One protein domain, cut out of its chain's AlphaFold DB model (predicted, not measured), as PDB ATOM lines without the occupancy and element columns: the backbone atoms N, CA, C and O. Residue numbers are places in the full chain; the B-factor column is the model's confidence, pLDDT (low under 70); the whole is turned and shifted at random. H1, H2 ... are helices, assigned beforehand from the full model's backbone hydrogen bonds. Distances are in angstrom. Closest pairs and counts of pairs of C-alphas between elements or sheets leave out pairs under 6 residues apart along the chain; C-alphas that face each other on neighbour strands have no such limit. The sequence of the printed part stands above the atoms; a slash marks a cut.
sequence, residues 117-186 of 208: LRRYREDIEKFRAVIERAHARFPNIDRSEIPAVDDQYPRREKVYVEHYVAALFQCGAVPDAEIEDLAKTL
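Overview. This is residues 117 to 186 of the 208 residues of an uncharacterized protein of Rhizobium mongolense USDA 1844 (UniProt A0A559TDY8). Two long helices, H1 and H2, lie side by side and run the same way, and a long link without a named element runs back from the end of H1 to the start of H2. The short helix H3 folds back after H2 and runs opposite to both, on the other side of the pair from that link and only loosely joined to it. The printed part has 70 residues with three named helices in the order H1, H2, H3 and no named strand; the class is all helix. It is compact, with a radius of gyration of the C-alphas of 11.6 A and spans of 31 by 28 by 17 A.

Along the chain. H1, residues 117 to 137, begins at C-alpha 117 (-23.190, 53.744, -39.623) and is 30.4 A long from first to last C-alpha. H2, residues 154 to 170, begins at C-alpha 154 (-20.489, 47.759, -38.641) and is 24.0 A long. H3, residues 176 to 185, is 14.6 A long and ends at C-alpha 185 (-9.972, 60.620, -33.115).

Arrangement. H1 and H2 touch at a shallow tilt of 29 degrees; their closest C-alphas, of Ile 124 and Lys 158, are 5.4 A apart. H1 and H3 only just touch, with 3 pairs of C-alphas within 8 A, and H1 does so with residues 126 to 130 alone. Their closest C-alphas, of Lys 126 and Leu 182, are 7.3 A apart, and they run opposite ways at a shallow tilt of 19 degrees. H2 and H3 are close but not clearly touching; their closest C-alphas, of Phe 169 and Asp 176, are 7.6 A apart. In H1, H2 and H3 every O i to N i+4 pair is within hydrogen-bond range.

Size, cuts and confidence. The two C-alphas farthest apart, of Leu 117 and Asn 140, are 33.3 A apart. The link from H1 to H2 is long, with 16 residues, and the link from H2 to H3 is tight, with 5. The printed part has no cut. Its mean pLDDT is 92.1, and no printed residue is under 70.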
ATOM      1  N   LEU A 117     -23.885  54.812 -38.898       89.31
ATOM      2  CA  LEU A 117     -23.190  53.744 -39.623       89.31
ATOM      3  C   LEU A 117     -21.909  54.248 -40.295       89.31
ATOM      4  O   LEU A 117     -20.887  53.559 -40.256       89.31
ATOM      5  N   ARG A 118     -21.933  55.457 -40.864       91.75
ATOM      6  CA  ARG A 118     -20.741  56.107 -41.418       91.75
ATOM      7  C   ARG A 118     -19.669  56.318 -40.348       91.75
ATOM      8  O   ARG A 118     -18.524  55.934 -40.574       91.75
ATOM      9  N   ARG A 119     -20.029  56.865 -39.184       91.50
ATOM     10  CA  ARG A 119     -19.093  57.075 -38.063       91.50
ATOM     11  C   ARG A 119     -18.481  55.757 -37.577       91.50
ATOM     12  O   ARG A 119     -17.284  55.711 -37.316       91.50
ATOM     13  N   TYR A 120     -19.274  54.683 -37.499       92.81
ATOM     14  CA  TYR A 120     -18.769  53.347 -37.156       92.81
ATOM     15  C   TYR A 120     -17.736  52.847 -38.173       92.81
ATOM     16  O   TYR A 120     -16.688  52.354 -37.766       92.81
ATOM     17  N   ARG A 121     -17.994  53.002 -39.478       93.56
ATOM     18  CA  ARG A 121     -17.051  52.596 -40.537       93.56
ATOM     19  C   ARG A 121     -15.726  53.354 -40.459       93.56
ATOM     20  O   ARG A 121     -14.672  52.732 -40.486       93.56
ATOM     21  N   GLU A 122     -15.776  54.670 -40.274       94.56
ATOM     22  CA  GLU A 122     -14.566  55.489 -40.117       94.56
ATOM     23  C   GLU A 122     -13.752  55.097 -38.872       94.56
ATOM     24  O   GLU A 122     -12.522  55.146 -38.882       94.56
ATOM     25  N   ASP A 123     -14.416  54.717 -37.778       94.81
ATOM     26  CA  ASP A 123     -13.738  54.237 -36.572       94.81
ATOM     27  C   ASP A 123     -13.126  52.838 -36.779       94.81
ATOM     28  O   ASP A 123     -11.986  52.613 -36.371       94.81
ATOM     29  N   ILE A 124     -13.821  51.922 -37.469       95.50
ATOM     30  CA  ILE A 124     -13.287  50.602 -37.861       95.50
ATOM     31  C   ILE A 124     -12.014  50.755 -38.692       95.50
ATOM     32  O   ILE A 124     -11.028  50.074 -38.417       95.50
ATOM     33  N   GLU A 125     -12.001  51.659 -39.673       95.44
ATOM     34  CA  GLU A 125     -10.818  51.925 -40.500       95.44
ATOM     35  C   GLU A 125      -9.617  52.354 -39.649       95.44
ATOM     36  O   GLU A 125      -8.499  51.874 -39.857       95.44
ATOM     37  N   LYS A 126      -9.839  53.200 -38.635       95.81
ATOM     38  CA  LYS A 126      -8.782  53.618 -37.702       95.81
ATOM     39  C   LYS A 126      -8.277  52.457 -36.852       95.81
ATOM     40  O   LYS A 126      -7.062  52.308 -36.715       95.81
ATOM     41  N   PHE A 127      -9.173  51.620 -36.320       95.31
ATOM     42  CA  PHE A 127      -8.775  50.411 -35.593       95.31
ATOM     43  C   PHE A 127      -7.979  49.463 -36.496       95.31
ATOM     44  O   PHE A 127      -6.888  49.040 -36.118       95.31
ATOM     45  N   ARG A 128      -8.447  49.196 -37.720       96.12
ATOM     46  CA  ARG A 128      -7.731  48.357 -38.694       96.12
ATOM     47  C   ARG A 128      -6.356  48.928 -39.039       96.12
ATOM     48  O   ARG A 128      -5.394  48.171 -39.110       96.12
ATOM     49  N   ALA A 129      -6.217  50.246 -39.161       96.56
ATOM     50  CA  ALA A 129      -4.918  50.875 -39.380       96.56
ATOM     51  C   ALA A 129      -3.943  50.657 -38.203       96.56
ATOM     52  O   ALA A 129      -2.753  50.446 -38.433       96.56
ATOM     53  N   VAL A 130      -4.426  50.679 -36.954       95.94
ATOM     54  CA  VAL A 130      -3.617  50.333 -35.767       95.94
ATOM     55  C   VAL A 130      -3.211  48.857 -35.798       95.94
ATOM     56  O   VAL A 130      -2.043  48.545 -35.569       95.94
ATOM     57  N   ILE A 131      -4.144  47.958 -36.133       96.06
ATOM     58  CA  ILE A 131      -3.888  46.515 -36.270       96.06
ATOM     59  C   ILE A 131      -2.785  46.260 -37.301       96.06
ATOM     60  O   ILE A 131      -1.805  45.581 -36.998       96.06
ATOM     61  N   GLU A 132      -2.896  46.844 -38.495       96.19
ATOM     62  CA  GLU A 132      -1.894  46.670 -39.550       96.19
ATOM     63  C   GLU A 132      -0.528  47.232 -39.149       96.19
ATOM     64  O   GLU A 132       0.491  46.584 -39.387       96.19
ATOM     65  N   ARG A 133      -0.472  48.390 -38.475       96.38
ATOM     66  CA  ARG A 133       0.799  48.928 -37.959       96.38
ATOM     67  C   ARG A 133       1.421  48.024 -36.898       96.38
ATOM     68  O   ARG A 133       2.636  47.836 -36.917       96.38
ATOM     69  N   ALA A 134       0.623  47.456 -35.996       94.31
ATOM     70  CA  ALA A 134       1.111  46.520 -34.986       94.31
ATOM     71  C   ALA A 134       1.696  45.253 -35.630       94.31
ATOM     72  O   ALA A 134       2.819  44.871 -35.308       94.31
ATOM     73  N   HIS A 135       0.990  44.663 -36.596       94.25
ATOM     74  CA  HIS A 135       1.461  43.483 -37.330       94.25
ATOM     75  C   HIS A 135       2.637  43.772 -38.265       94.25
ATOM     76  O   HIS A 135       3.474  42.905 -38.477       94.25
ATOM     77  N   ALA A 136       2.759  44.989 -38.797       93.62
ATOM     78  CA  ALA A 136       3.950  45.395 -39.540       93.62
ATOM     79  C   ALA A 136       5.185  45.508 -38.628       93.62
ATOM     80  O   ALA A 136       6.288  45.152 -39.042       93.62
ATOM     81  N   ARG A 137       5.011  45.982 -37.384       92.75
ATOM     82  CA  ARG A 137       6.084  46.020 -36.372       92.75
ATOM     83  C   ARG A 137       6.444  44.627 -35.862       92.75
ATOM     84  O   ARG A 137       7.620  44.366 -35.633       92.75
ATOM     85  N   PHE A 138       5.452  43.755 -35.697       92.50
ATOM     86  CA  PHE A 138       5.596  42.413 -35.131       92.50
ATOM     87  C   PHE A 138       4.944  41.359 -36.046       92.50
ATOM     88  O   PHE A 138       3.884  40.825 -35.712       92.50
ATOM     89  N   PRO A 139       5.558  41.032 -37.199       91.25
ATOM     90  CA  PRO A 139       4.981  40.120 -38.195       91.25
ATOM     91  C   PRO A 139       4.779  38.682 -37.704       91.25
ATOM     92  O   PRO A 139       4.031  37.932 -38.325       91.25
ATOM     93  N   ASN A 140       5.431  38.296 -36.604       90.06
ATOM     94  CA  ASN A 140       5.313  36.966 -36.006       90.06
ATOM     95  C   ASN A 140       4.086  36.812 -35.086       90.06
ATOM     96  O   ASN A 140       3.836  35.709 -34.597       90.06
ATOM     97  N   ILE A 141       3.343  37.892 -34.804       90.94
ATOM     98  CA  ILE A 141       2.087  37.806 -34.048       90.94
ATOM     99  C   ILE A 141       1.037  37.099 -34.907       90.94
ATOM    100  O   ILE A 141       0.880  37.388 -36.092       90.94
ATOM    101  N   ASP A 142       0.289  36.178 -34.296       88.12
ATOM    102  CA  ASP A 142      -0.762  35.447 -34.994       88.12
ATOM    103  C   ASP A 142      -1.875  36.386 -35.500       88.12
ATOM    104  O   ASP A 142      -2.436  37.204 -34.763       88.12
ATOM    105  N   ARG A 143      -2.192  36.244 -36.789       91.38
ATOM    106  CA  ARG A 143      -3.219  37.009 -37.506       91.38
ATOM    107  C   ARG A 143      -4.560  36.273 -37.581       91.38
ATOM    108  O   ARG A 143      -5.520  36.858 -38.073       91.38
ATOM    109  N   SER A 144      -4.637  35.021 -37.121       88.12
ATOM    110  CA  SER A 144      -5.836  34.174 -37.220       88.12
ATOM    111  C   SER A 144      -7.052  34.745 -36.477       88.12
ATOM    112  O   SER A 144      -8.181  34.598 -36.935       88.12
ATOM    113  N   GLU A 145      -6.802  35.464 -35.383       88.81
ATOM    114  CA  GLU A 145      -7.817  36.084 -34.526       88.81
ATOM    115  C   GLU A 145      -8.211  37.506 -34.979       88.81
ATOM    116  O   GLU A 145      -8.995  38.172 -34.301       88.81
ATOM    117  N   ILE A 146      -7.674  38.018 -36.102       91.94
ATOM    118  CA  ILE A 146      -8.090  39.327 -36.629       91.94
ATOM    119  C   ILE A 146      -9.564  39.233 -37.057       91.94
ATOM    120  O   ILE A 146      -9.892  38.424 -37.928       91.94
ATOM    121  N   PRO A 147     -10.457  40.092 -36.529       91.62
ATOM    122  CA  PRO A 147     -11.865  40.064 -36.904       91.62
ATOM    123  C   PRO A 147     -12.074  40.276 -38.409       91.62
ATOM    124  O   PRO A 147     -11.534  41.213 -39.015       91.62
ATOM    125  N   ALA A 148     -12.901  39.418 -39.009       90.75
ATOM    126  CA  ALA A 148     -13.330  39.559 -40.396       90.75
ATOM    127  C   ALA A 148     -14.121  40.863 -40.606       90.75
ATOM    128  O   ALA A 148     -14.714  41.403 -39.671       90.75
ATOM    129  N   VAL A 149     -14.107  41.371 -41.838       90.25
ATOM    130  CA  VAL A 149     -14.934  42.521 -42.236       90.25
ATOM    131  C   VAL A 149     -16.405  42.101 -42.228       90.25
ATOM    132  O   VAL A 149     -16.737  41.025 -42.729       90.25
ATOM    133  N   ASP A 150     -17.280  42.932 -41.660       88.19
ATOM    134  CA  ASP A 150     -18.723  42.701 -41.575       88.19
ATOM    135  C   ASP A 150     -19.488  43.900 -42.150       88.19
ATOM    136  O   ASP A 150     -19.920  44.816 -41.443       88.19
ATOM    137  N   ASP A 151     -19.703  43.858 -43.466       81.00
ATOM    138  CA  ASP A 151     -20.403  44.914 -44.206       81.00
ATOM    139  C   ASP A 151     -21.864  45.097 -43.764       81.00
ATOM    140  O   ASP A 151     -22.452  46.165 -43.978       81.00
ATOM    141  N   GLN A 152     -22.458  44.065 -43.155       83.75
ATOM    142  CA  GLN A 152     -23.855  44.061 -42.724       83.75
ATOM    143  C   GLN A 152     -24.027  44.694 -41.342       83.75
ATOM    144  O   GLN A 152     -25.017  45.386 -41.109       83.75
ATOM    145  N   TYR A 153     -23.066  44.493 -40.433       88.38
ATOM    146  CA  TYR A 153     -23.162  44.975 -39.055       88.38
ATOM    147  C   TYR A 153     -21.894  45.717 -38.587       88.38
ATOM    148  O   TYR A 153     -21.190  45.229 -37.695       88.38
ATOM    149  N   PRO A 154     -21.655  46.964 -39.049       90.25
ATOM    150  CA  PRO A 154     -20.489  47.759 -38.641       90.25
ATOM    151  C   PRO A 154     -20.372  47.949 -37.122       90.25
ATOM    152  O   PRO A 154     -19.285  47.939 -36.557       90.25
ATOM    153  N   ARG A 155     -21.501  48.067 -36.412       90.62
ATOM    154  CA  ARG A 155     -21.499  48.181 -34.942       90.62
ATOM    155  C   ARG A 155     -20.842  46.970 -34.275       90.62
ATOM    156  O   ARG A 155     -20.110  47.129 -33.306       90.62
ATOM    157  N   ARG A 156     -21.106  45.775 -34.806       90.12
ATOM    158  CA  ARG A 156     -20.560  44.513 -34.307       90.12
ATOM    159  C   ARG A 156     -19.087  44.371 -34.681       90.12
ATOM    160  O   ARG A 156     -18.291  44.025 -33.815       90.12
ATOM    161  N   GLU A 157     -18.723  44.684 -35.924       92.81
ATOM    162  CA  GLU A 157     -17.316  44.696 -36.344       92.81
ATOM    163  C   GLU A 157     -16.479  45.613 -35.461       92.81
ATOM    164  O   GLU A 157     -15.448  45.172 -34.959       92.81
ATOM    165  N   LYS A 158     -16.950  46.847 -35.215       93.19
ATOM    166  CA  LYS A 158     -16.257  47.821 -34.364       93.19
ATOM    167  C   LYS A 158     -15.881  47.211 -33.012       93.19
ATOM    168  O   LYS A 158     -14.732  47.324 -32.602       93.19
ATOM    169  N   VAL A 159     -16.827  46.544 -32.350       90.62
ATOM    170  CA  VAL A 159     -16.593  45.903 -31.046       90.62
ATOM    171  C   VAL A 159     -15.467  44.874 -31.141       90.62
ATOM    172  O   VAL A 159     -14.533  44.909 -30.348       90.62
ATOM    173  N   TYR A 160     -15.499  43.994 -32.141       91.88
ATOM    174  CA  TYR A 160     -14.467  42.968 -32.275       91.88
ATOM    175  C   TYR A 160     -13.093  43.544 -32.631       91.88
ATOM    176  O   TYR A 160     -12.091  43.105 -32.065       91.88
ATOM    177  N   VAL A 161     -13.012  44.537 -33.527       94.44
ATOM    178  CA  VAL A 161     -11.719  45.174 -33.846       94.44
ATOM    179  C   VAL A 161     -11.175  45.967 -32.658       94.44
ATOM    180  O   VAL A 161      -9.967  45.961 -32.431       94.44
ATOM    181  N   GLU A 162     -12.045  46.575 -31.847       93.62
ATOM    182  CA  GLU A 162     -11.675  47.237 -30.593       93.62
ATOM    183  C   GLU A 162     -11.115  46.231 -29.576       93.62
ATOM    184  O   GLU A 162     -10.053  46.475 -29.000       93.62
ATOM    185  N   HIS A 163     -11.751  45.063 -29.414       92.56
ATOM    186  CA  HIS A 163     -11.244  43.983 -28.554       92.56
ATOM    187  C   HIS A 163      -9.865  43.495 -29.010       92.56
ATOM    188  O   HIS A 163      -8.971  43.284 -28.191       92.56
ATOM    189  N   TYR A 164      -9.673  43.333 -30.320       94.31
ATOM    190  CA  TYR A 164      -8.392  42.896 -30.866       94.31
ATOM    191  C   TYR A 164      -7.294  43.951 -30.657       94.31
ATOM    192  O   TYR A 164      -6.175  43.616 -30.267       94.31
ATOM    193  N   VAL A 165      -7.604  45.242 -30.828       94.81
ATOM    194  CA  VAL A 165      -6.664  46.329 -30.501       94.81
ATOM    195  C   VAL A 165      -6.357  46.375 -29.003       94.81
ATOM    196  O   VAL A 165      -5.198  46.575 -28.642       94.81
ATOM    197  N   ALA A 166      -7.339  46.128 -28.132       93.25
ATOM    198  CA  ALA A 166      -7.101  46.000 -26.696       93.25
ATOM    199  C   ALA A 166      -6.119  44.860 -26.387       93.25
ATOM    200  O   ALA A 166      -5.178  45.064 -25.626       93.25
ATOM    201  N   ALA A 167      -6.272  43.697 -27.027       92.31
ATOM    202  CA  ALA A 167      -5.348  42.575 -26.873       92.31
ATOM    203  C   ALA A 167      -3.923  42.904 -27.347       92.31
ATOM    204  O   ALA A 167      -2.952  42.621 -26.643       92.31
ATOM    205  N   LEU A 168      -3.789  43.547 -28.515       93.94
ATOM    206  CA  LEU A 168      -2.494  43.999 -29.035       93.94
ATOM    207  C   LEU A 168      -1.827  45.024 -28.110       93.94
ATOM    208  O   LEU A 168      -0.609  45.027 -27.938       93.94
ATOM    209  N   PHE A 169      -2.617  45.908 -27.511       93.50
ATOM    210  CA  PHE A 169      -2.129  46.874 -26.541       93.50
ATOM    211  C   PHE A 169      -1.685  46.194 -25.238       93.50
ATOM    212  O   PHE A 169      -0.578  46.436 -24.763       93.50
ATOM    213  N   GLN A 170      -2.492  45.277 -24.701       90.44
ATOM    214  CA  GLN A 170      -2.186  44.529 -23.476       90.44
ATOM    215  C   GLN A 170      -0.934  43.650 -23.611       90.44
ATOM    216  O   GLN A 170      -0.194  43.493 -22.642       90.44
ATOM    217  N   CYS A 171      -0.662  43.102 -24.801       89.69
ATOM    218  CA  CYS A 171       0.562  42.340 -25.061       89.69
ATOM    219  C   CYS A 171       1.779  43.223 -25.412       89.69
ATOM    220  O   CYS A 171       2.881  42.703 -25.588       89.69
ATOM    221  N   GLY A 172       1.602  44.548 -25.489       90.75
ATOM    222  CA  GLY A 172       2.665  45.525 -25.739       90.75
ATOM    223  C   GLY A 172       2.998  45.769 -27.215       90.75
ATOM    224  O   GLY A 172       3.969  46.463 -27.511       90.75
ATOM    225  N   ALA A 173       2.214  45.235 -28.157       92.38
ATOM    226  CA  ALA A 173       2.417  45.439 -29.595       92.38
ATOM    227  C   ALA A 173       1.964  46.833 -30.086       92.38
ATOM    228  O   ALA A 173       2.382  47.305 -31.155       92.38
ATOM    229  N   VAL A 174       1.118  47.510 -29.306       93.12
ATOM    230  CA  VAL A 174       0.690  48.899 -29.525       93.12
ATOM    231  C   VAL A 174       1.168  49.756 -28.346       93.12
ATOM    232  O   VAL A 174       0.940  49.369 -27.204       93.12
ATOM    233  N   PRO A 175       1.841  50.897 -28.576       92.62
ATOM    234  CA  PRO A 175       2.279  51.786 -27.500       92.62
ATOM    235  C   PRO A 175       1.130  52.657 -26.965       92.62
ATOM    236  O   PRO A 175       0.215  53.005 -27.713       92.62
ATOM    237  N   ASP A 176       1.224  53.100 -25.703       92.38
ATOM    238  CA  ASP A 176       0.228  53.984 -25.063       92.38
ATOM    239  C   ASP A 176      -0.088  55.233 -25.903       92.38
ATOM    240  O   ASP A 176      -1.254  55.568 -26.086       92.38
ATOM    241  N   ALA A 177       0.931  55.888 -26.472       92.56
ATOM    242  CA  ALA A 177       0.748  57.097 -27.279       92.56
ATOM    243  C   ALA A 177      -0.160  56.866 -28.503       92.56
ATOM    244  O   ALA A 177      -0.975  57.720 -28.843       92.56
ATOM    245  N   GLU A 178      -0.066  55.692 -29.138       93.00
ATOM    246  CA  GLU A 178      -0.914  55.346 -30.284       93.00
ATOM    247  C   GLU A 178      -2.371  55.114 -29.849       93.00
ATOM    248  O   GLU A 178      -3.295  55.485 -30.573       93.00
ATOM    249  N   ILE A 179      -2.590  54.574 -28.644       91.50
ATOM    250  CA  ILE A 179      -3.927  54.426 -28.055       91.50
ATOM    251  C   ILE A 179      -4.523  55.778 -27.650       91.50
ATOM    252  O   ILE A 179      -5.701  56.025 -27.905       91.50
ATOM    253  N   GLU A 180      -3.730  56.665 -27.050       91.38
ATOM    254  CA  GLU A 180      -4.178  58.011 -26.681       91.38
ATOM    255  C   GLU A 180      -4.565  58.844 -27.905       91.38
ATOM    256  O   GLU A 180      -5.551  59.583 -27.869       91.38
ATOM    257  N   ASP A 181      -3.818  58.727 -29.000       92.25
ATOM    258  CA  ASP A 181      -4.145  59.417 -30.243       92.25
ATOM    259  C   ASP A 181      -5.354  58.794 -30.941       92.25
ATOM    260  O   ASP A 181      -6.237  59.525 -31.395       92.25
ATOM    261  N   LEU A 182      -5.467  57.462 -30.951       92.88
ATOM    262  CA  LEU A 182      -6.665  56.782 -31.436       92.88
ATOM    263  C   LEU A 182      -7.908  57.287 -30.688       92.88
ATOM    264  O   LEU A 182      -8.843  57.765 -31.327       92.88
ATOM    265  N   ALA A 183      -7.876  57.281 -29.354       89.06
ATOM    266  CA  ALA A 183      -8.961  57.732 -28.483       89.06
ATOM    267  C   ALA A 183      -9.488  59.133 -28.833       89.06
ATOM    268  O   ALA A 183     -10.700  59.343 -28.893       89.06
ATOM    269  N   LYS A 184      -8.591  60.085 -29.127       90.19
ATOM    270  CA  LYS A 184      -8.953  61.466 -29.504       90.19
ATOM    271  C   LYS A 184      -9.662  61.559 -30.857       90.19
ATOM    272  O   LYS A 184     -10.336  62.551 -31.121       90.19
ATOM    273  N   THR A 185      -9.470  60.575 -31.734       91.19
ATOM    274  CA  THR A 185      -9.972  60.620 -33.115       91.19
ATOM    275  C   THR A 185     -11.265  59.841 -33.325       91.19
ATOM    276  O   THR A 185     -11.903  60.034 -34.364       91.19
ATOM    277  N   LEU A 186     -11.667  58.968 -32.397       90.81
ATOM    278  CA  LEU A 186     -12.864  58.132 -32.542       90.81
ATOM    279  C   LEU A 186     -14.151  58.959 -32.438       90.81
ATOM    280  O   LEU A 186     -14.311  59.779 -31.535       90.81
TER     281      LEU A 186